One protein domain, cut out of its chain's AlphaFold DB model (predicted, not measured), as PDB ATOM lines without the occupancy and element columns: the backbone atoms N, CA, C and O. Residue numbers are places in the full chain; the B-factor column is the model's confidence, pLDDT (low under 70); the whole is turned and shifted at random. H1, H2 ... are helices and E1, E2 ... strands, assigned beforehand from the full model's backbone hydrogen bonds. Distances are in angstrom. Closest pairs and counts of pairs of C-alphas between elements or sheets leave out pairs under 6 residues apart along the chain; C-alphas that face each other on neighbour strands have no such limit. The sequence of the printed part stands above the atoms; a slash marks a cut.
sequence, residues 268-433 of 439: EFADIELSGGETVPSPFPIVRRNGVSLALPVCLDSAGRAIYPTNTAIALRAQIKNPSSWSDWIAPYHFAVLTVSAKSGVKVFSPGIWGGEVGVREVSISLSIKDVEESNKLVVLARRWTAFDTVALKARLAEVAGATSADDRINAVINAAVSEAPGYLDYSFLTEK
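AT A GLANCE: This is residues 268 to 433 of the 439 residues of an uncharacterized protein of Rhodomicrobium vannielii (strain ATCC 17100 / ATH 3.1.1 / DSM 162 / LMG 4299) (UniProt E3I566). Two strongly twisted sheets stand partly face to face with their strands crossed, as a sandwich, and the helical hairpin of H2 and H3 covers the face of the larger sheet, E3 E9 E8 E5 E6, that is turned away from the smaller one. The smaller sheet, E2 E1 E4 E7, is curled like part of a barrel, and the short helix H1 lies at one end of the domain. The printed part has 166 residues with three named helices and nine named strands, in the order E1 E2 E3 E4 H1 E5 E6 E7 E8 H2 H3 E9; the class is mixed, helices and strands. The larger sheet is mixed, the smaller all antiparallel. The whole is compact, with a radius of gyration of the C-alphas of 16.2 A and spans of 46 by 46 by 29 A.

HOW THE PARTS SIT: The larger sheet runs E3, residues 306 to 309, E9, residues 423 to 432, E8, residues 375 to 384, E5, residues 333 to 341, and E6, residues 345 to 349. E3 and E9 are parallel, with N 308 and O 430 2.8 A apart. E9 and E8 are antiparallel (N 378 and O 427, 2.8 A), as are E8 and E5 (N 338 and O 379, 2.8 A) and the hairpin E5 and E6 (N 339 and O 347, 2.9 A). H2, residues 390 to 403, and H3, residues 409 to 419, are on the same face, two layers, helices over one face of a sheet. H2 lies over E6 at a height over the sheet of 8.3 A, H3 over E8 and E5 at 8.8 A. H2 touches H3 with residues 397 to 401 alone, opposite ways at a steep tilt of 41 degrees; their closest C-alphas, of Ala 401 and Arg 409, are 5.4 A apart. The smaller sheet runs E2, residues 292 to 295, E1, residues 284 to 289, E4, residues 313 to 320, and E7, residues 362 to 368. N and O pairs within hydrogen-bond range are N 287 and O 294, 2.9 A, in the hairpin E1 and E2; N 286 and O 313, 2.7 A, between E1 and E4; and N 316 and O 365, 2.9 A, between E4 and E7. In the sandwich, two sheets face to face, the facing parts are 9.8 A centre to centre and the strands stand at 42 degrees. H1, residues 325 to 330, touches no helix. In H2 and H3 every O i to N i+4 pair is within hydrogen-bond range; H1 has 0 of 2, and 1 of 3 O i to N i+3 pairs.

IN THESE COORDINATES: E8 is 30.2 A long from first to last C-alpha, E9 29.8 A, E5 26.2 A, E4 23.2 A, E7 19.9 A and H2 19.8 A. E1 begins at C-alpha 284, (120.492, 103.503, 143.560), and E9 ends at C-alpha 432, (116.997, 89.698, 139.116).

THE WHOLE: The two C-alphas farthest apart, of Trp 326 and Lys 433, are 47.5 A apart. The printed part has no cut. The link E6 to E7 is long, and its residues 350 to 359 have pLDDT under 70; the mean of the printed part is 85.0.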
ATOM      1  N   GLU A 268     121.090 108.338 158.179       96.00
ATOM      2  CA  GLU A 268     120.143 108.533 157.083       96.00
ATOM      3  C   GLU A 268     120.852 108.389 155.738       96.00
ATOM      4  O   GLU A 268     122.060 108.625 155.634       96.00
ATOM      5  N   PHE A 269     120.107 107.969 154.715       94.81
ATOM      6  CA  PHE A 269     120.604 108.013 153.347       94.81
ATOM      7  C   PHE A 269     120.639 109.469 152.892       94.81
ATOM      8  O   PHE A 269     119.709 110.228 153.161       94.81
ATOM      9  N   ALA A 270     121.729 109.846 152.236       93.69
ATOM     10  CA  ALA A 270     121.904 111.165 151.653       93.69
ATOM     11  C   ALA A 270     121.920 111.060 150.129       93.69
ATOM     12  O   ALA A 270     122.296 110.025 149.565       93.69
ATOM     13  N   ASP A 271     121.534 112.145 149.469       92.81
ATOM     14  CA  ASP A 271     121.544 112.224 148.014       92.81
ATOM     15  C   ASP A 271     122.985 112.255 147.488       92.81
ATOM     16  O   ASP A 271     123.905 112.800 148.117       92.81
ATOM     17  N   ILE A 272     123.200 111.648 146.323       87.69
ATOM     18  CA  ILE A 272     124.489 111.659 145.626       87.69
ATOM     19  C   ILE A 272     124.387 112.622 144.453       87.69
ATOM     20  O   ILE A 272     123.500 112.489 143.612       87.69
ATOM     21  N   GLU A 273     125.326 113.560 144.384       86.12
ATOM     22  CA  GLU A 273     125.496 114.440 143.233       86.12
ATOM     23  C   GLU A 273     126.248 113.692 142.125       86.12
ATOM     24  O   GLU A 273     127.363 113.194 142.315       86.12
ATOM     25  N   LEU A 274     125.613 113.560 140.966       83.12
ATOM     26  CA  LEU A 274     126.213 112.992 139.767       83.12
ATOM     27  C   LEU A 274     127.087 114.042 139.073       83.12
ATOM     28  O   LEU A 274     126.894 115.243 139.233       83.12
ATOM     29  N   SER A 275     128.007 113.608 138.206       79.69
ATOM     30  CA  SER A 275     128.916 114.509 137.473       79.69
ATOM     31  C   SER A 275     128.218 115.561 136.590       79.69
ATOM     32  O   SER A 275     128.884 116.467 136.100       79.69
ATOM     33  N   GLY A 276     126.904 115.442 136.370       77.69
ATOM     34  CA  GLY A 276     126.068 116.416 135.660       77.69
ATOM     35  C   GLY A 276     125.321 117.417 136.554       77.69
ATOM     36  O   GLY A 276     124.490 118.152 136.031       77.69
ATOM     37  N   GLY A 277     125.564 117.432 137.872       81.44
ATOM     38  CA  GLY A 277     124.881 118.305 138.841       81.44
ATOM     39  C   GLY A 277     123.486 117.826 139.269       81.44
ATOM     40  O   GLY A 277     122.823 118.478 140.069       81.44
ATOM     41  N   GLU A 278     123.027 116.686 138.747       85.69
ATOM     42  CA  GLU A 278     121.796 116.029 139.190       85.69
ATOM     43  C   GLU A 278     122.027 115.313 140.524       85.69
ATOM     44  O   GLU A 278     123.019 114.603 140.699       85.69
ATOM     45  N   THR A 279     121.095 115.471 141.458       88.69
ATOM     46  CA  THR A 279     121.095 114.784 142.751       88.69
ATOM     47  C   THR A 279     120.126 113.612 142.719       88.69
ATOM     48  O   THR A 279     118.940 113.805 142.445       88.69
ATOM     49  N   VAL A 280     120.609 112.408 143.030       89.56
ATOM     50  CA  VAL A 280     119.796 111.182 143.031       89.56
ATOM     51  C   VAL A 280     119.712 110.605 144.449       89.56
ATOM     52  O   VAL A 280     120.750 110.508 145.118       89.56
ATOM     53  N   PRO A 281     118.514 110.192 144.915       91.06
ATOM     54  CA  PRO A 281     118.361 109.574 146.225       91.06
ATOM     55  C   PRO A 281     119.102 108.241 146.282       91.06
ATOM     56  O   PRO A 281     118.978 107.402 145.388       91.06
ATOM     57  N   SER A 282     119.875 108.038 147.347       90.50
ATOM     58  CA  SER A 282     120.585 106.782 147.584       90.50
ATOM     59  C   SER A 282     119.788 105.834 148.495       90.50
ATOM     60  O   SER A 282     118.990 106.292 149.314       90.50
ATOM     61  N   PRO A 283     119.989 104.507 148.390       92.25
ATOM     62  CA  PRO A 283     120.822 103.814 147.402       92.25
ATOM     63  C   PRO A 283     120.160 103.705 146.013       92.25
ATOM     64  O   PRO A 283     118.942 103.591 145.917       92.25
ATOM     65  N   PHE A 284     120.967 103.678 144.944       91.44
ATOM     66  CA  PHE A 284     120.492 103.503 143.560       91.44
ATOM     67  C   PHE A 284     121.446 102.642 142.707       91.44
ATOM     68  O   PHE A 284     122.641 102.543 143.012       91.44
ATOM     69  N   PRO A 285     120.947 101.997 141.633       90.75
ATOM     70  CA  PRO A 285     121.758 101.161 140.762       90.75
ATOM     71  C   PRO A 285     122.583 102.006 139.785       90.75
ATOM     72  O   PRO A 285     122.100 102.963 139.184       90.75
ATOM     73  N   ILE A 286     123.833 101.605 139.582       89.50
ATOM     74  CA  ILE A 286     124.759 102.181 138.613       89.50
ATOM     75  C   ILE A 286     125.318 101.103 137.685       89.50
ATOM     76  O   ILE A 286     125.615  99.974 138.089       89.50
ATOM     77  N   VAL A 287     125.522 101.479 136.425       87.81
ATOM     78  CA  VAL A 287     126.236 100.669 135.433       87.81
ATOM     79  C   VAL A 287     127.440 101.444 134.935       87.81
ATOM     80  O   VAL A 287     127.339 102.615 134.578       87.81
ATOM     81  N   ARG A 288     128.593 100.776 134.874       80.12
ATOM     82  CA  ARG A 288     129.787 101.344 134.247       80.12
ATOM     83  C   ARG A 288     129.780 101.037 132.753       80.12
ATOM     84  O   ARG A 288     129.859  99.874 132.370       80.12
ATOM     85  N   ARG A 289     129.723 102.071 131.911       79.38
ATOM     86  CA  ARG A 289     129.936 101.969 130.457       79.38
ATOM     87  C   ARG A 289     131.106 102.863 130.070       79.38
ATOM     88  O   ARG A 289     131.093 104.049 130.376       79.38
ATOM     89  N   ASN A 290     132.125 102.296 129.424       79.31
ATOM     90  CA  ASN A 290     133.313 103.027 128.959       79.31
ATOM     91  C   ASN A 290     133.999 103.872 130.056       79.31
ATOM     92  O   ASN A 290     134.445 104.984 129.803       79.31
ATOM     93  N   GLY A 291     134.043 103.368 131.294       72.50
ATOM     94  CA  GLY A 291     134.639 104.074 132.438       72.50
ATOM     95  C   GLY A 291     133.738 105.117 133.112       72.50
ATOM     96  O   GLY A 291     134.076 105.576 134.199       72.50
ATOM     97  N   VAL A 292     132.571 105.435 132.543       77.25
ATOM     98  CA  VAL A 292     131.586 106.357 133.128       77.25
ATOM     99  C   VAL A 292     130.545 105.568 133.921       77.25
ATOM    100  O   VAL A 292     130.019 104.565 133.434       77.25
ATOM    101  N   SER A 293     130.252 106.004 135.151       79.94
ATOM    102  CA  SER A 293     129.177 105.428 135.972       79.94
ATOM    103  C   SER A 293     127.864 106.135 135.646       79.94
ATOM    104  O   SER A 293     127.744 107.336 135.866       79.94
ATOM    105  N   LEU A 294     126.898 105.397 135.104       83.81
ATOM    106  CA  LEU A 294     125.570 105.895 134.751       83.81
ATOM    107  C   LEU A 294     124.561 105.418 135.796       83.81
ATOM    108  O   LEU A 294     124.486 104.214 136.058       83.81
ATOM    109  N   ALA A 295     123.801 106.350 136.372       85.94
ATOM    110  CA  ALA A 295     122.674 106.033 137.241       85.94
ATOM    111  C   ALA A 295     121.543 105.399 136.425       85.94
ATOM    112  O   ALA A 295     121.243 105.833 135.312       85.94
ATOM    113  N   LEU A 296     120.934 104.354 136.974       85.56
ATOM    114  CA  LEU A 296     119.743 103.725 136.423       85.56
ATOM    115  C   LEU A 296     118.530 104.068 137.300       85.56
ATOM    116  O   LEU A 296     118.678 104.187 138.519       85.56
ATOM    117  N   PRO A 297     117.327 104.193 136.711       84.81
ATOM    118  CA  PRO A 297     116.109 104.357 137.491       84.81
ATOM    119  C   PRO A 297     115.882 103.138 138.395       84.81
ATOM    120  O   PRO A 297     116.144 101.997 138.005       84.81
ATOM    121  N   VAL A 298     115.392 103.384 139.610       87.56
ATOM    122  CA  VAL A 298     115.026 102.325 140.558       87.56
ATOM    123  C   VAL A 298     113.679 101.741 140.142       87.56
ATOM    124  O   VAL A 298     112.686 102.462 140.090       87.56
ATOM    125  N   CYS A 299     113.633 100.437 139.875       88.62
ATOM    126  CA  CYS A 299     112.375  99.719 139.669       88.62
ATOM    127  C   CYS A 299     111.897  99.111 140.982       88.62
ATOM    128  O   CYS A 299     112.716  98.650 141.774       88.62
ATOM    129  N   LEU A 300     110.587  99.124 141.218       90.56
ATOM    130  CA  LEU A 300     109.977  98.627 142.449       90.56
ATOM    131  C   LEU A 300     109.132  97.382 142.164       90.56
ATOM    132  O   LEU A 300     108.489  97.288 141.119       90.56
ATOM    133  N   ASP A 301     109.129  96.436 143.100       87.19
ATOM    134  CA  ASP A 301     108.196  95.313 143.095       87.19
ATOM    135  C   ASP A 301     106.811  95.728 143.630       87.19
ATOM    136  O   ASP A 301     106.604  96.842 144.114       87.19
ATOM    137  N   SER A 302     105.847  94.802 143.601       85.62
ATOM    138  CA  SER A 302     104.487  95.034 144.119       85.62
ATOM    139  C   SER A 302     104.421  95.377 145.619       85.62
ATOM    140  O   SER A 302     103.391  95.845 146.094       85.62
ATOM    141  N   ALA A 303     105.501  95.135 146.367       85.31
ATOM    142  CA  ALA A 303     105.635  95.455 147.784       85.31
ATOM    143  C   ALA A 303     106.462  96.738 148.023       85.31
ATOM    144  O   ALA A 303     106.767  97.059 149.172       85.31
ATOM    145  N   GLY A 304     106.837  97.465 146.963       86.06
ATOM    146  CA  GLY A 304     107.634  98.689 147.036       86.06
ATOM    147  C   GLY A 304     109.128  98.468 147.297       86.06
ATOM    148  O   GLY A 304     109.822  99.408 147.678       86.06
ATOM    149  N   ARG A 305     109.650  97.248 147.126       87.88
ATOM    150  CA  ARG A 305     111.083  96.935 147.262       87.88
ATOM    151  C   ARG A 305     111.801  97.188 145.948       87.88
ATOM    152  O   ARG A 305     111.307  96.804 144.893       87.88
ATOM    153  N   ALA A 306     112.997  97.761 146.015       90.44
ATOM    154  CA  ALA A 306     113.797  97.970 144.820       90.44
ATOM    155  C   ALA A 306     114.273  96.652 144.203       90.44
ATOM    156  O   ALA A 306     114.725  95.754 144.916       90.44
ATOM    157  N   ILE A 307     114.206  96.570 142.879       90.19
ATOM    158  CA  ILE A 307     114.705  95.467 142.065       90.19
ATOM    159  C   ILE A 307     115.922  95.966 141.294       90.19
ATOM    160  O   ILE A 307     115.830  96.901 140.493       90.19
ATOM    161  N   TYR A 308     117.064  95.321 141.516       90.50
ATOM    162  CA  TYR A 308     118.315  95.641 140.841       90.50
ATOM    163  C   TYR A 308     118.747  94.511 139.901       90.50
ATOM    164  O   TYR A 308     118.782  93.350 140.317       90.50
ATOM    165  N   PRO A 309     119.121  94.822 138.646       87.06
ATOM    166  CA  PRO A 309     119.677  93.819 137.755       87.06
ATOM    167  C   PRO A 309     120.979  93.248 138.327       87.06
ATOM    168  O   PRO A 309     121.817  93.989 138.861       87.06
ATOM    169  N   THR A 310     121.196  91.942 138.172       83.25
ATOM    170  CA  THR A 310     122.523  91.362 138.407       83.25
ATOM    171  C   THR A 310     123.552  92.001 137.462       83.25
ATOM    172  O   THR A 310     123.201  92.514 136.399       83.25
ATOM    173  N   ASN A 311     124.828  92.042 137.861       83.50
ATOM    174  CA  ASN A 311     125.912  92.770 137.171       83.50
ATOM    175  C   ASN A 311     125.835  94.306 137.200       83.50
ATOM    176  O   ASN A 311     126.610  94.974 136.513       83.50
ATOM    177  N   THR A 312     124.964  94.885 138.025       87.94
ATOM    178  CA  THR A 312     125.045  96.307 138.386       87.94
ATOM    179  C   THR A 312     125.854  96.513 139.663       87.94
ATOM    180  O   THR A 312     126.176  95.563 140.385       87.94
ATOM    181  N   ALA A 313     126.226  97.760 139.950       88.38
ATOM    182  CA  ALA A 313     126.680  98.141 141.280       88.38
ATOM    183  C   ALA A 313     125.641  99.042 141.950       88.38
ATOM    184  O   ALA A 313     124.900  99.741 141.275       88.38
ATOM    185  N   ILE A 314     125.577  99.024 143.275       89.94
ATOM    186  CA  ILE A 314     124.714  99.903 144.063       89.94
ATOM    187  C   ILE A 314     125.581 101.042 144.573       89.94
ATOM    188  O   ILE A 314     126.535 100.796 145.315       89.94
ATOM    189  N   ALA A 315     125.254 102.267 144.175       90.56
ATOM    190  CA  ALA A 315     125.811 103.463 144.778       90.56
ATOM    191  C   ALA A 315     125.009 103.814 146.035       90.56
ATOM    192  O   ALA A 315     123.779 103.808 146.031       90.56
ATOM    193  N   LEU A 316     125.721 104.104 147.116       91.00
ATOM    194  CA  LEU A 316     125.165 104.419 148.423       91.00
ATOM    195  C   LEU A 316     125.914 105.610 149.011       91.00
ATOM    196  O   LEU A 316     127.145 105.605 149.002       91.00
ATOM    197  N   ARG A 317     125.175 106.545 149.617       91.81
ATOM    198  CA  ARG A 317     125.719 107.545 150.535       91.81
ATOM    199  C   ARG A 317     124.895 107.557 151.814       91.81
ATOM    200  O   ARG A 317     123.686 107.754 151.782       91.81
ATOM    201  N   ALA A 318     125.540 107.333 152.948       92.19
ATOM    202  CA  ALA A 318     124.900 107.427 154.254       92.19
ATOM    203  C   ALA A 318     125.616 108.472 155.103       92.19
ATOM    204  O   ALA A 318     126.838 108.573 155.052       92.19
ATOM    205  N   GLN A 319     124.863 109.225 155.896       93.62
ATOM    206  CA  GLN A 319     125.398 110.264 156.770       93.62
ATOM    207  C   GLN A 319     124.809 110.181 158.174       93.62
ATOM    208  O   GLN A 319     123.761 109.573 158.408       93.62
ATOM    209  N   ILE A 320     125.490 110.812 159.125       92.56
ATOM    210  CA  ILE A 320     125.008 110.942 160.498       92.56
ATOM    211  C   ILE A 320     124.035 112.108 160.573       92.56
ATOM    212  O   ILE A 320     124.382 113.250 160.281       92.56
ATOM    213  N   LYS A 321     122.817 111.826 161.031       90.88
ATOM    214  CA  LYS A 321     121.781 112.833 161.238       90.88
ATOM    215  C   LYS A 321     122.102 113.652 162.489       90.88
ATOM    216  O   LYS A 321     122.196 113.094 163.582       90.88
ATOM    217  N   ASN A 322     122.188 114.975 162.342       86.56
ATOM    218  CA  ASN A 322     122.517 115.932 163.412       86.56
ATOM    219  C   ASN A 322     123.866 115.637 164.107       86.56
ATOM    220  O   ASN A 322     123.884 115.328 165.304       86.56
ATOM    221  N   PRO A 323     124.997 115.723 163.387       80.94
ATOM    222  CA  PRO A 323     126.314 115.527 163.984       80.94
ATOM    223  C   PRO A 323     126.599 116.639 165.004       80.94
ATOM    224  O   PRO A 323     126.252 117.801 164.777       80.94
ATOM    225  N   SER A 324     127.216 116.307 166.142       77.62
ATOM    226  CA  SER A 324     127.506 117.300 167.180       77.62
ATOM    227  C   SER A 324     128.979 117.702 167.112       77.62
ATOM    228  O   SER A 324     129.870 116.880 167.290       77.62
ATOM    229  N   SER A 325     129.255 118.985 166.865       72.12
ATOM    230  CA  SER A 325     130.617 119.481 166.602       72.12
ATOM    231  C   SER A 325     131.637 119.109 167.682       72.12
ATOM    232  O   SER A 325     132.789 118.834 167.365       72.12
ATOM    233  N   TRP A 326     131.213 119.054 168.946       76.19
ATOM    234  CA  TRP A 326     132.084 118.694 170.061       76.19
ATOM    235  C   TRP A 326     132.286 117.178 170.216       76.19
ATOM    236  O   TRP A 326     133.401 116.746 170.507       76.19
ATOM    237  N   SER A 327     131.251 116.352 169.992       71.81
ATOM    238  CA  SER A 327     131.401 114.891 170.105       71.81
ATOM    239  C   SER A 327     132.316 114.309 169.042       71.81
ATOM    240  O   SER A 327     133.026 113.348 169.312       71.81
ATOM    241  N   ASP A 328     132.287 114.896 167.851       73.12
ATOM    242  CA  ASP A 328     132.952 114.351 166.670       73.12
ATOM    243  C   ASP A 328     134.471 114.513 166.756       73.12
ATOM    244  O   ASP A 328     135.215 113.671 166.261       73.12
ATOM    245  N   TRP A 329     134.927 115.574 167.435       75.00
ATOM    246  CA  TRP A 329     136.344 115.817 167.697       75.00
ATOM    247  C   TRP A 329     136.921 114.830 168.715       75.00
ATOM    248  O   TRP A 329     138.040 114.349 168.556       75.00
ATOM    249  N   ILE A 330     136.155 114.513 169.762       80.06
ATOM    250  CA  ILE A 330     136.609 113.634 170.846       80.06
ATOM    251  C   ILE A 330     136.457 112.163 170.456       80.06
ATOM    252  O   ILE A 330     137.261 111.333 170.861       80.06
ATOM    253  N   ALA A 331     135.423 111.821 169.692       83.38
ATOM    254  CA  ALA A 331     135.076 110.448 169.380       83.38
ATOM    255  C   ALA A 331     134.680 110.326 167.899       83.38
ATOM    256  O   ALA A 331     133.485 110.378 167.584       83.38
ATOM    257  N   PRO A 332     135.662 110.157 166.990       85.44
ATOM    258  CA  PRO A 332     135.395 110.087 165.561       85.44
ATOM    259  C   PRO A 332     134.480 108.908 165.232       85.44
ATOM    260  O   PRO A 332     134.456 107.888 165.931       85.44
ATOM    261  N   TYR A 333     133.715 109.061 164.156       87.62
ATOM    262  CA  TYR A 333     132.825 108.022 163.666       87.62
ATOM    263  C   TYR A 333     133.551 107.059 162.736       87.62
ATOM    264  O   TYR A 333     134.406 107.442 161.940       87.62
ATOM    265  N   HIS A 334     133.159 105.797 162.828       88.62
ATOM    266  CA  HIS A 334     133.627 104.727 161.968       88.62
ATOM    267  C   HIS A 334     132.425 104.014 161.375       88.62
ATOM    268  O   HIS A 334     131.468 103.722 162.096       88.62
ATOM    269  N   PHE A 335     132.499 103.712 160.081       89.88
ATOM    270  CA  PHE A 335     131.439 103.041 159.340       89.88
ATOM    271  C   PHE A 335     131.878 101.651 158.888       89.88
ATOM    272  O   PHE A 335     133.047 101.429 158.572       89.88
ATOM    273  N   ALA A 336     130.927 100.727 158.812       90.75
ATOM    274  CA  ALA A 336     131.070  99.471 158.088       90.75
ATOM    275  C   ALA A 336     129.828  99.266 157.225       90.75
ATOM    276  O   ALA A 336     128.715  99.540 157.668       90.75
ATOM    277  N   VAL A 337     130.007  98.784 156.000       90.31
ATOM    278  CA  VAL A 337     128.894  98.501 155.093       90.31
ATOM    279  C   VAL A 337     128.832  97.002 154.852       90.31
ATOM    280  O   VAL A 337     129.829  96.357 154.543       90.31
ATOM    281  N   LEU A 338     127.654  96.426 155.017       90.56
ATOM    282  CA  LEU A 338     127.409  94.998 154.936       90.56
ATOM    283  C   LEU A 338     126.369  94.743 153.854       90.56
ATOM    284  O   LEU A 338     125.372  95.457 153.759       90.56
ATOM    285  N   THR A 339     126.561  93.682 153.082       90.69
ATOM    286  CA  THR A 339     125.482  93.097 152.284       90.69
ATOM    287  C   THR A 339     125.210  91.701 152.807       90.69
ATOM    288  O   THR A 339     126.120  90.867 152.848       90.69
ATOM    289  N   VAL A 340     123.968  91.456 153.193       89.62
ATOM    290  CA  VAL A 340     123.484  90.172 153.684       89.62
ATOM    291  C   VAL A 340     122.518  89.628 152.650       89.62
ATOM    292  O   VAL A 340     121.557  90.311 152.300       89.62
ATOM    293  N   SER A 341     122.745  88.413 152.166       87.44
ATOM    294  CA  SER A 341     121.782  87.755 151.289       87.44
ATOM    295  C   SER A 341     121.446  86.345 151.747       87.44
ATOM    296  O   SER A 341     122.202  85.701 152.486       87.44
ATOM    297  N   ALA A 342     120.266  85.883 151.333       80.50
ATOM    298  CA  ALA A 342     119.723  84.598 151.752       80.50
ATOM    299  C   ALA A 342     120.617  83.426 151.308       80.50
ATOM    300  O   ALA A 342     120.884  82.519 152.099       80.50
ATOM    301  N   LYS A 343     121.136  83.448 150.071       82.00
ATOM    302  CA  LYS A 343     121.906  82.343 149.477       82.00
ATOM    303  C   LYS A 343     123.404  82.635 149.429       82.00
ATOM    304  O   LYS A 343     124.186  81.754 149.770       82.00
ATOM    305  N   SER A 344     123.815  83.850 149.057       80.38
ATOM    306  CA  SER A 344     125.243  84.201 148.906       80.38
ATOM    307  C   SER A 344     125.960  84.562 150.216       80.38
ATOM    308  O   SER A 344     127.174  84.793 150.201       80.38
ATOM    309  N   GLY A 345     125.245  84.599 151.345       81.00
ATOM    310  CA  GLY A 345     125.812  84.820 152.675       81.00
ATOM    311  C   GLY A 345     126.122  86.290 152.975       81.00
ATOM    312  O   GLY A 345     125.462  87.201 152.478       81.00
ATOM    313  N   VAL A 346     127.119  86.529 153.832       82.19
ATOM    314  CA  VAL A 346     127.465  87.872 154.330       82.19
ATOM    315  C   VAL A 346     128.747  88.377 153.678       82.19
ATOM    316  O   VAL A 346     129.780  87.704 153.705       82.19
ATOM    317  N   LYS A 347     128.711  89.598 153.142       81.75
ATOM    318  CA  LYS A 347     129.913  90.327 152.720       81.75
ATOM    319  C   LYS A 347     130.042  91.600 153.536       81.75
ATOM    320  O   LYS A 347     129.090  92.365 153.659       81.75
ATOM    321  N   VAL A 348     131.239  91.806 154.071       75.81
ATOM    322  CA  VAL A 348     131.602  92.986 154.855       75.81
ATOM    323  C   VAL A 348     132.546  93.833 154.027       75.81
ATOM    324  O   VAL A 348     133.594  93.353 153.596       75.81
ATOM    325  N   PHE A 349     132.161  95.080 153.816       76.94
ATOM    326  CA  PHE A 349     132.946  96.099 153.151       76.94
ATOM    327  C   PHE A 349     133.328  97.142 154.198       76.94
ATOM    328  O   PHE A 349     132.475  97.842 154.745       76.94
ATOM    329  N   SER A 350     134.624  97.246 154.481       64.31
ATOM    330  CA  SER A 350     135.138  98.479 155.065       64.31
ATOM    331  C   SER A 350     135.261  99.464 153.912       64.31
ATOM    332  O   SER A 350     135.963  99.123 152.951       64.31
ATOM    333  N   PRO A 351     134.620 100.643 153.938       63.38
ATOM    334  CA  PRO A 351     135.102 101.717 153.088       63.38
ATOM    335  C   PRO A 351     136.579 101.888 153.454       63.38
ATOM    336  O   PRO A 351     136.914 102.207 154.595       63.38
ATOM    337  N   GLY A 352     137.482 101.551 152.527       54.19
ATOM    338  CA  GLY A 352     138.888 101.874 152.716       54.19
ATOM    339  C   GLY A 352     138.943 103.360 153.036       54.19
ATOM    340  O   GLY A 352     138.244 104.139 152.391       54.19
ATOM    341  N   ILE A 353     139.693 103.745 154.064       47.72
ATOM    342  CA  ILE A 353     139.944 105.152 154.352       47.72
ATOM    343  C   ILE A 353     140.674 105.684 153.111       47.72
ATOM    344  O   ILE A 353     141.880 105.489 152.972       47.72
ATOM    345  N   TRP A 354     139.947 106.258 152.150       37.06
ATOM    346  CA  TRP A 354     140.538 106.996 151.042       37.06
ATOM    347  C   TRP A 354     141.110 108.271 151.663       37.06
ATOM    348  O   TRP A 354     140.434 109.281 151.740       37.06
ATOM    349  N   GLY A 355     142.331 108.165 152.192       32.28
ATOM    350  CA  GLY A 355     143.090 109.262 152.787       32.28
ATOM    351  C   GLY A 355     142.578 109.730 154.151       32.28
ATOM    352  O   GLY A 355     141.668 110.532 154.221       32.28
ATOM    353  N   GLY A 356     143.206 109.265 155.235       34.09
ATOM    354  CA  GLY A 356     143.491 110.029 156.463       34.09
ATOM    355  C   GLY A 356     142.425 110.859 157.206       34.09
ATOM    356  O   GLY A 356     142.808 111.511 158.173       34.09
ATOM    357  N   GLU A 357     141.144 110.881 156.840       46.34
ATOM    358  CA  GLU A 357     140.176 111.767 157.495       46.34
ATOM    359  C   GLU A 357     139.608 111.135 158.772       46.34
ATOM    360  O   GLU A 357     138.714 110.290 158.773       46.34
ATOM    361  N   VAL A 358     140.157 111.556 159.907       49.84
ATOM    362  CA  VAL A 358     139.549 111.357 161.223       49.84
ATOM    363  C   VAL A 358     138.313 112.261 161.306       49.84
ATOM    364  O   VAL A 358     138.431 113.470 161.139       49.84
ATOM    365  N   GLY A 359     137.133 111.693 161.581       57.25
ATOM    366  CA  GLY A 359     135.896 112.469 161.769       57.25
ATOM    367  C   GLY A 359     134.954 112.534 160.563       57.25
ATOM    368  O   GLY A 359     134.116 113.435 160.506       57.25
ATOM    369  N   VAL A 360     135.046 111.589 159.619       71.31
ATOM    370  CA  VAL A 360     134.103 111.511 158.491       71.31
ATOM    371  C   VAL A 360     132.671 111.362 159.022       71.31
ATOM    372  O   VAL A 360     132.380 110.480 159.830       71.31
ATOM    373  N   ARG A 361     131.767 112.249 158.593       84.31
ATOM    374  CA  ARG A 361     130.341 112.253 158.986       84.31
ATOM    375  C   ARG A 361     129.451 111.482 158.017       84.31
ATOM    376  O   ARG A 361     128.253 111.339 158.260       84.31
ATOM    377  N   GLU A 362     130.048 110.993 156.942       87.69
ATOM    378  CA  GLU A 362     129.381 110.305 155.855       87.69
ATOM    379  C   GLU A 362     130.224 109.155 155.306       87.69
ATOM    380  O   GLU A 362     131.433 109.078 155.508       87.69
ATOM    381  N   VAL A 363     129.572 108.236 154.609       87.75
ATOM    382  CA  VAL A 363     130.206 107.138 153.894       87.75
ATOM    383  C   VAL A 363     129.576 107.031 152.517       87.75
ATOM    384  O   VAL A 363     128.358 106.929 152.398       87.75
ATOM    385  N   SER A 364     130.421 107.012 151.488       86.88
ATOM    386  CA  SER A 364     130.020 106.793 150.100       86.88
ATOM    387  C   SER A 364     130.678 105.524 149.574       86.88
ATOM    388  O   SER A 364     131.894 105.358 149.684       86.88
ATOM    389  N   ILE A 365     129.892 104.604 149.018       86.88
ATOM    390  CA  ILE A 365     130.400 103.327 148.503       86.88
ATOM    391  C   ILE A 365     129.646 102.889 147.248       86.88
ATOM    392  O   ILE A 365     128.464 103.166 147.075       86.88
ATOM    393  N   SER A 366     130.352 102.166 146.379       85.94
ATOM    394  CA  SER A 366     129.798 101.484 145.211       85.94
ATOM    395  C   SER A 366     129.994  99.977 145.375       85.94
ATOM    396  O   SER A 366     131.129  99.500 145.387       85.94
ATOM    397  N   LEU A 367     128.901  99.222 145.469       86.38
ATOM    398  CA  LEU A 367     128.902  97.787 145.760       86.38
ATOM    399  C   LEU A 367     128.475  96.968 144.546       86.38
ATOM    400  O   LEU A 367     127.322  97.034 144.140       86.38
ATOM    401  N   SER A 368     129.366  96.151 143.987       85.12
ATOM    402  CA  SER A 368     129.018  95.267 142.867       85.12
ATOM    403  C   SER A 368     128.115  94.106 143.300       85.12
ATOM    404  O   SER A 368     128.478  93.309 144.173       85.12
ATOM    405  N   ILE A 369     126.963  93.978 142.641       80.19
ATOM    406  CA  ILE A 369     126.025  92.864 142.791       80.19
ATOM    407  C   ILE A 369     126.513  91.688 141.932       80.19
ATOM    408  O   ILE A 369     126.858  91.863 140.766       80.19
ATOM    409  N   LYS A 370     126.549  90.477 142.504       76.62
ATOM    410  CA  LYS A 370     126.912  89.246 141.772       76.62
ATOM    411  C   LYS A 370     125.679  88.598 141.126       76.62
ATOM    412  O   LYS A 370     124.562  88.852 141.557       76.62
ATOM    413  N   ASP A 371     125.904  87.718 140.149       70.94
ATOM    414  CA  ASP A 371     124.901  86.993 139.343       70.94
ATOM    415  C   ASP A 371     124.041  85.949 140.085       70.94
ATOM    416  O   ASP A 371     123.917  84.796 139.666       70.94
ATOM    417  N   VAL A 372     123.416  86.339 141.195       81.44
ATOM    418  CA  VAL A 372     122.489  85.490 141.955       81.44
ATOM    419  C   VAL A 372     121.196  86.252 142.216       81.44
ATOM    420  O   VAL A 372     121.219  87.384 142.695       81.44
ATOM    421  N   GLU A 373     120.065  85.616 141.907       85.19
ATOM    422  CA  GLU A 373     118.731  86.139 142.210       85.19
ATOM    423  C   GLU A 373     118.334  85.768 143.633       85.19
ATOM    424  O   GLU A 373     118.216  84.583 143.988       85.19
ATOM    425  N   GLU A 374     118.159  86.788 144.464       87.19
ATOM    426  CA  GLU A 374     117.838  86.611 145.869       87.19
ATOM    427  C   GLU A 374     117.319  87.894 146.522       87.19
ATOM    428  O   GLU A 374     117.421  89.001 145.991       87.19
ATOM    429  N   SER A 375     116.752  87.726 147.716       88.00
ATOM    430  CA  SER A 375     116.511  88.837 148.628       88.00
ATOM    431  C   SER A 375     117.815  89.242 149.303       88.00
ATOM    432  O   SER A 375     118.555  88.400 149.822       88.00
ATOM    433  N   ASN A 376     118.074  90.543 149.303       89.75
ATOM    434  CA  ASN A 376     119.274  91.139 149.853       89.75
ATOM    435  C   ASN A 376     118.906  92.238 150.847       89.75
ATOM    436  O   ASN A 376     117.896  92.934 150.702       89.75
ATOM    437  N   LYS A 377     119.780  92.434 151.830       91.75
ATOM    438  CA  LYS A 377     119.763  93.608 152.690       91.75
ATOM    439  C   LYS A 377     121.126  94.267 152.712       91.75
ATOM    440  O   LYS A 377     122.146  93.625 152.963       91.75
ATOM    441  N   LEU A 378     121.126  95.559 152.444       91.69
ATOM    442  CA  LEU A 378     122.248  96.447 152.665       91.69
ATOM    443  C   LEU A 378     122.135  96.989 154.088       91.69
ATOM    444  O   LEU A 378     121.057  97.421 154.485       91.69
ATOM    445  N   VAL A 379     123.220  96.957 154.851       93.25
ATOM    446  CA  VAL A 379     123.262  97.491 156.215       93.25
ATOM    447  C   VAL A 379     124.490  98.374 156.357       93.25
ATOM    448  O   VAL A 379     125.609  97.935 156.107       93.25
ATOM    449  N   VAL A 380     124.291  99.615 156.776       93.56
ATOM    450  CA  VAL A 380     125.346 100.531 157.198       93.56
ATOM    451  C   VAL A 380     125.376 100.524 158.712       93.56
ATOM    452  O   VAL A 380     124.369 100.807 159.352       93.56
ATOM    453  N   LEU A 381     126.529 100.207 159.281       94.25
ATOM    454  CA  LEU A 381     126.795 100.309 160.706       94.25
ATOM    455  C   LEU A 381     127.641 101.545 160.976       94.25
ATOM    456  O   LEU A 381     128.541 101.864 160.198       94.25
ATOM    457  N   ALA A 382     127.401 102.191 162.113       92.44
ATOM    458  CA  ALA A 382     128.238 103.265 162.620       92.44
ATOM    459  C   ALA A 382     128.529 103.077 164.109       92.44
ATOM    460  O   ALA A 382     127.649 102.719 164.895       92.44
ATOM    461  N   ARG A 383     129.767 103.370 164.511       90.81
ATOM    462  CA  ARG A 383     130.168 103.457 165.920       90.81
ATOM    463  C   ARG A 383     131.170 104.581 166.142       90.81
ATOM    464  O   ARG A 383     131.757 105.088 165.191       90.81
ATOM    465  N   ARG A 384     131.343 104.984 167.399       88.88
ATOM    466  CA  ARG A 384     132.323 105.999 167.804       88.88
ATOM    467  C   ARG A 384     133.633 105.344 168.249       88.88
ATOM    468  O   ARG A 384     133.614 104.207 168.718       88.88
ATOM    469  N   TRP A 385     134.730 106.097 168.189       82.75
ATOM    470  CA  TRP A 385     136.031 105.829 168.827       82.75
ATOM    471  C   TRP A 385     136.875 104.692 168.231       82.75
ATOM    472  O   TRP A 385     138.060 104.892 167.980       82.75
ATOM    473  N   THR A 386     136.308 103.500 168.022       85.31
ATOM    474  CA  THR A 386     137.045 102.359 167.460       85.31
ATOM    475  C   THR A 386     136.594 102.033 166.043       85.31
ATOM    476  O   THR A 386     135.409 101.829 165.775       85.31
ATOM    477  N   ALA A 387     137.549 101.898 165.124       86.81
ATOM    478  CA  ALA A 387     137.281 101.356 163.796       86.81
ATOM    479  C   ALA A 387     136.780  99.912 163.895       86.81
ATOM    480  O   ALA A 387     137.203  99.174 164.787       86.81
ATOM    481  N   PHE A 388     135.868  99.503 163.010       87.75
ATOM    482  CA  PHE A 388     135.428  98.110 162.929       87.75
ATOM    483  C   PHE A 388     136.603  97.208 162.545       87.75
ATOM    484  O   PHE A 388     137.252  97.432 161.525       87.75
ATOM    485  N   ASP A 389     136.841  96.156 163.330       89.38
ATOM    486  CA  ASP A 389     137.675  95.048 162.875       89.38
ATOM    487  C   ASP A 389     136.847  94.234 161.882       89.38
ATOM    488  O   ASP A 389     136.004  93.414 162.252       89.38
ATOM    489  N   THR A 390     137.040  94.509 160.597       85.81
ATOM    490  CA  THR A 390     136.245  93.880 159.544       85.81
ATOM    491  C   THR A 390     136.505  92.389 159.407       85.81
ATOM    492  O   THR A 390     135.631  91.680 158.914       85.81
ATOM    493  N   VAL A 391     137.674  91.900 159.835       88.69
ATOM    494  CA  VAL A 391     137.991  90.469 159.800       88.69
ATOM    495  C   VAL A 391     137.214  89.760 160.902       88.69
ATOM    496  O   VAL A 391     136.491  88.807 160.611       88.69
ATOM    497  N   ALA A 392     137.278  90.277 162.133       91.19
ATOM    498  CA  ALA A 392     136.535  89.731 163.265       91.19
ATOM    499  C   ALA A 392     135.014  89.838 163.062       91.19
ATOM    500  O   ALA A 392     134.291  88.859 163.251       91.19
ATOM    501  N   LEU A 393     134.528  90.996 162.598       91.50
ATOM    502  CA  LEU A 393     133.112  91.209 162.301       91.50
ATOM    503  C   LEU A 393     132.625  90.235 161.221       91.50
ATOM    504  O   LEU A 393     131.595  89.590 161.394       91.50
ATOM    505  N   LYS A 394     133.376  90.073 160.125       90.81
ATOM    506  CA  LYS A 394     133.028  89.123 159.061       90.81
ATOM    507  C   LYS A 394     133.004  87.682 159.565       90.81
ATOM    508  O   LYS A 394     132.073  86.961 159.220       90.81
ATOM    509  N   ALA A 395     133.998  87.271 160.353       92.88
ATOM    510  CA  ALA A 395     134.065  85.923 160.910       92.88
ATOM    511  C   ALA A 395     132.843  85.621 161.790       92.88
ATOM    512  O   ALA A 395     132.158  84.626 161.561       92.88
ATOM    513  N   ARG A 396     132.502  86.533 162.707       94.69
ATOM    514  CA  ARG A 396     131.334  86.394 163.585       94.69
ATOM    515  C   ARG A 396     130.015  86.366 162.815       94.69
ATOM    516  O   ARG A 396     129.160  85.528 163.081       94.69
ATOM    517  N   LEU A 397     129.830  87.260 161.844       94.56
ATOM    518  CA  LEU A 397     128.603  87.271 161.042       94.56
ATOM    519  C   LEU A 397     128.484  86.023 160.154       94.56
ATOM    520  O   LEU A 397     127.375  85.539 159.938       94.56
ATOM    521  N   ALA A 398     129.601  85.482 159.660       92.44
ATOM    522  CA  ALA A 398     129.616  84.226 158.914       92.44
ATOM    523  C   ALA A 398     129.255  83.022 159.799       92.44
ATOM    524  O   ALA A 398     128.512  82.152 159.350       92.44
ATOM    525  N   GLU A 399     129.720  82.995 161.050       94.25
ATOM    526  CA  GLU A 399     129.343  81.980 162.042       94.25
ATOM    527  C   GLU A 399     127.828  81.994 162.308       94.25
ATOM    528  O   GLU A 399     127.163  80.969 162.155       94.25
ATOM    529  N   VAL A 400     127.256  83.173 162.586       94.06
ATOM    530  CA  VAL A 400     125.802  83.344 162.776       94.06
ATOM    531  C   VAL A 400     125.025  82.908 161.530       94.06
ATOM    532  O   VAL A 400     124.017  82.206 161.632       94.06
ATOM    533  N   ALA A 401     125.503  83.279 160.338       91.06
ATOM    534  CA  ALA A 401     124.872  82.902 159.076       91.06
ATOM    535  C   ALA A 401     124.909  81.387 158.807       91.06
ATOM    536  O   ALA A 401     123.984  80.862 158.182       91.06
ATOM    537  N   GLY A 402     125.971  80.703 159.248       89.31
ATOM    538  CA  GLY A 402     126.151  79.257 159.112       89.31
ATOM    539  C   GLY A 402     125.327  78.441 160.110       89.31
ATOM    540  O   GLY A 402     124.897  77.341 159.776       89.31
ATOM    541  N   ALA A 403     125.060  78.991 161.296       91.94
ATOM    542  CA  ALA A 403     124.242  78.357 162.332       91.94
ATOM    543  C   ALA A 403     122.722  78.527 162.126       91.94
ATOM    544  O   ALA A 403     121.933  77.922 162.849       91.94
ATOM    545  N   THR A 404     122.305  79.350 161.159       91.44
ATOM    546  CA  THR A 404     120.899  79.723 160.938       91.44
ATOM    547  C   THR A 404     120.358  79.144 159.623       91.44
ATOM    548  O   THR A 404     121.090  79.017 158.636       91.44
ATOM    549  N   SER A 405     119.059  78.816 159.595       88.31
ATOM    550  CA  SER A 405     118.329  78.412 158.384       88.31
ATOM    551  C   SER A 405     118.435  79.482 157.280       88.31
ATOM    552  O   SER A 405     118.664  80.658 157.562       88.31
ATOM    553  N   ALA A 406     118.270  79.099 156.009       82.44
ATOM    554  CA  ALA A 406     118.357  80.051 154.895       82.44
ATOM    555  C   ALA A 406     117.292  81.164 154.974       82.44
ATOM    556  O   ALA A 406     117.589  82.307 154.624       82.44
ATOM    557  N   ASP A 407     116.099  80.835 155.478       82.00
ATOM    558  CA  ASP A 407     114.965  81.759 155.586       82.00
ATOM    559  C   ASP A 407     115.161  82.784 156.718       82.00
ATOM    560  O   ASP A 407     114.808  83.953 156.564       82.00
ATOM    561  N   ASP A 408     115.821  82.394 157.816       89.12
ATOM    562  CA  ASP A 408     116.068  83.275 158.969       89.12
ATOM    563  C   ASP A 408     117.431  83.979 158.925       89.12
ATOM    564  O   ASP A 408     117.682  84.923 159.684       89.12
ATOM    565  N   ARG A 409     118.326  83.550 158.025       87.81
ATOM    566  CA  ARG A 409     119.720  84.014 157.939       87.81
ATOM    567  C   ARG A 409     119.835  85.530 157.880       87.81
ATOM    568  O   ARG A 409     120.671  86.098 158.578       87.81
ATOM    569  N   ILE A 410     119.016  86.185 157.053       89.25
ATOM    570  CA  ILE A 410     119.067  87.642 156.888       89.25
ATOM    571  C   ILE A 410     118.803  88.322 158.235       89.25
ATOM    572  O   ILE A 410     119.623  89.116 158.692       89.25
ATOM    573  N   ASN A 411     117.711  87.956 158.907       92.44
ATOM    574  CA  ASN A 411     117.312  88.557 160.178       92.44
ATOM    575  C   ASN A 411     118.314  88.261 161.302       92.44
ATOM    576  O   ASN A 411     118.684  89.175 162.040       92.44
ATOM    577  N   ALA A 412     118.806  87.023 161.407       93.12
ATOM    578  CA  ALA A 412     119.784  86.643 162.427       93.12
ATOM    579  C   ALA A 412     121.104  87.415 162.283       93.12
ATOM    580  O   ALA A 412     121.625  87.954 163.263       93.12
ATOM    581  N   VAL A 413     121.615  87.537 161.054       93.19
ATOM    582  CA  VAL A 413     122.839  88.297 160.770       93.19
ATOM    583  C   VAL A 413     122.649  89.782 161.063       93.19
ATOM    584  O   VAL A 413     123.548  90.397 161.629       93.19
ATOM    585  N   ILE A 414     121.502  90.369 160.713       93.56
ATOM    586  CA  ILE A 414     121.229  91.784 161.003       93.56
ATOM    587  C   ILE A 414     121.172  92.019 162.503       93.56
ATOM    588  O   ILE A 414     121.820  92.938 162.983       93.56
ATOM    589  N   ASN A 415     120.458  91.180 163.250       94.56
ATOM    590  CA  ASN A 415     120.374  91.316 164.702       94.56
ATOM    591  C   ASN A 415     121.765  91.228 165.349       94.56
ATOM    592  O   ASN A 415     122.097  92.036 166.218       94.56
ATOM    593  N   ALA A 416     122.615  90.311 164.874       94.25
ATOM    594  CA  ALA A 416     124.004  90.224 165.310       94.25
ATOM    595  C   ALA A 416     124.818  91.473 164.920       94.25
ATOM    596  O   ALA A 416     125.549  92.008 165.749       94.25
ATOM    597  N   ALA A 417     124.667  91.981 163.696       92.25
ATOM    598  CA  ALA A 417     125.354  93.178 163.215       92.25
ATOM    599  C   ALA A 417     124.942  94.447 163.985       92.25
ATOM    600  O   ALA A 417     125.798  95.235 164.378       92.25
ATOM    601  N   VAL A 418     123.646  94.620 164.254       92.50
ATOM    602  CA  VAL A 418     123.097  95.742 165.030       92.50
ATOM    603  C   VAL A 418     123.565  95.682 166.486       92.50
ATOM    604  O   VAL A 418     123.805  96.721 167.089       92.50
ATOM    605  N   SER A 419     123.787  94.488 167.048       91.88
ATOM    606  CA  SER A 419     124.346  94.360 168.404       91.88
ATOM    607  C   SER A 419     125.787  94.879 168.538       91.88
ATOM    608  O   SER A 419     126.213  95.209 169.641       91.88
ATOM    609  N   GLU A 420     126.523  94.998 167.428       89.19
ATOM    610  CA  GLU A 420     127.917  95.470 167.396       89.19
ATOM    611  C   GLU A 420     128.061  96.980 167.196       89.19
ATOM    612  O   GLU A 420     129.177  97.512 167.257       89.19
ATOM    613  N   ALA A 421     126.961  97.679 166.903       90.94
ATOM    614  CA  ALA A 421     127.003  99.077 166.508       90.94
ATOM    615  C   ALA A 421     125.820  99.876 167.081       90.94
ATOM    616  O   ALA A 421     124.665  99.524 166.853       90.94
ATOM    617  N   PRO A 422     126.070 101.009 167.760       90.31
ATOM    618  CA  PRO A 422     125.004 101.872 168.263       90.31
ATOM    619  C   PRO A 422     124.256 102.623 167.147       90.31
ATOM    620  O   PRO A 422     123.186 103.178 167.395       90.31
ATOM    621  N   GLY A 423     124.805 102.694 165.932       92.62
ATOM    622  CA  GLY A 423     124.110 103.197 164.749       92.62
ATOM    623  C   GLY A 423     123.954 102.129 163.691       92.62
ATOM    624  O   GLY A 423     124.923 101.447 163.357       92.62
ATOM    625  N   TYR A 424     122.756 102.038 163.122       95.00
ATOM    626  CA  TYR A 424     122.502 101.213 161.954       95.00
ATOM    627  C   TYR A 424     121.501 101.891 161.016       95.00
ATOM    628  O   TYR A 424     120.670 102.692 161.442       95.00
ATOM    629  N   LEU A 425     121.613 101.567 159.736       95.50
ATOM    630  CA  LEU A 425     120.683 101.942 158.681       95.50
ATOM    631  C   LEU A 425     120.617 100.787 157.696       95.50
ATOM    632  O   LEU A 425     121.658 100.286 157.277       95.50
ATOM    633  N   ASP A 426     119.422 100.349 157.335       94.31
ATOM    634  CA  ASP A 426     119.231  99.209 156.454       94.31
ATOM    635  C   ASP A 426     118.361  99.535 155.239       94.31
ATOM    636  O   ASP A 426     117.554 100.461 155.230       94.31
ATOM    637  N   TYR A 427     118.571  98.770 154.171       94.00
ATOM    638  CA  TYR A 427     117.844  98.898 152.917       94.00
ATOM    639  C   TYR A 427     117.645  97.526 152.279       94.00
ATOM    640  O   TYR A 427     118.607  96.798 152.021       94.00
ATOM    641  N   SER A 428     116.389  97.168 152.035       92.94
ATOM    642  CA  SER A 428     116.006  95.880 151.454       92.94
ATOM    643  C   SER A 428     115.846  95.998 149.942       92.94
ATOM    644  O   SER A 428     115.174  96.911 149.466       92.94
ATOM    645  N   PHE A 429     116.411  95.053 149.194       92.12
ATOM    646  CA  PHE A 429     116.294  95.011 147.736       92.12
ATOM    647  C   PHE A 429     116.304  93.576 147.198       92.12
ATOM    648  O   PHE A 429     116.733  92.633 147.868       92.12
ATOM    649  N   LEU A 430     115.820  93.416 145.972       90.94
ATOM    650  CA  LEU A 430     115.811  92.170 145.219       90.94
ATOM    651  C   LEU A 430     116.820  92.242 144.078       90.94
ATOM    652  O   LEU A 430     117.073  93.314 143.527       90.94
ATOM    653  N   THR A 431     117.385  91.094 143.718       89.44
ATOM    654  CA  THR A 431     118.232  90.960 142.531       89.44
ATOM    655  C   THR A 431     117.587  90.036 141.509       89.44
ATOM    656  O   THR A 431     117.129  88.952 141.864       89.44
ATOM    657  N   GLU A 432     117.571  90.453 140.241       89.50
ATOM    658  CA  GLU A 432     116.997  89.698 139.116       89.50
ATOM    659  C   GLU A 432     117.987  89.609 137.950       89.50
ATOM    660  O   GLU A 432     118.760  90.540 137.705       89.50
ATOM    661  N   LYS A 433     117.987  88.492 137.214       86.88
ATOM    662  CA  LYS A 433     118.793  88.342 136.000       86.88
ATOM    663  C   LYS A 433     118.136  89.080 134.840       86.88
ATOM    664  O   LYS A 433     116.981  88.838 134.501       86.88
TER     665      LYS A 433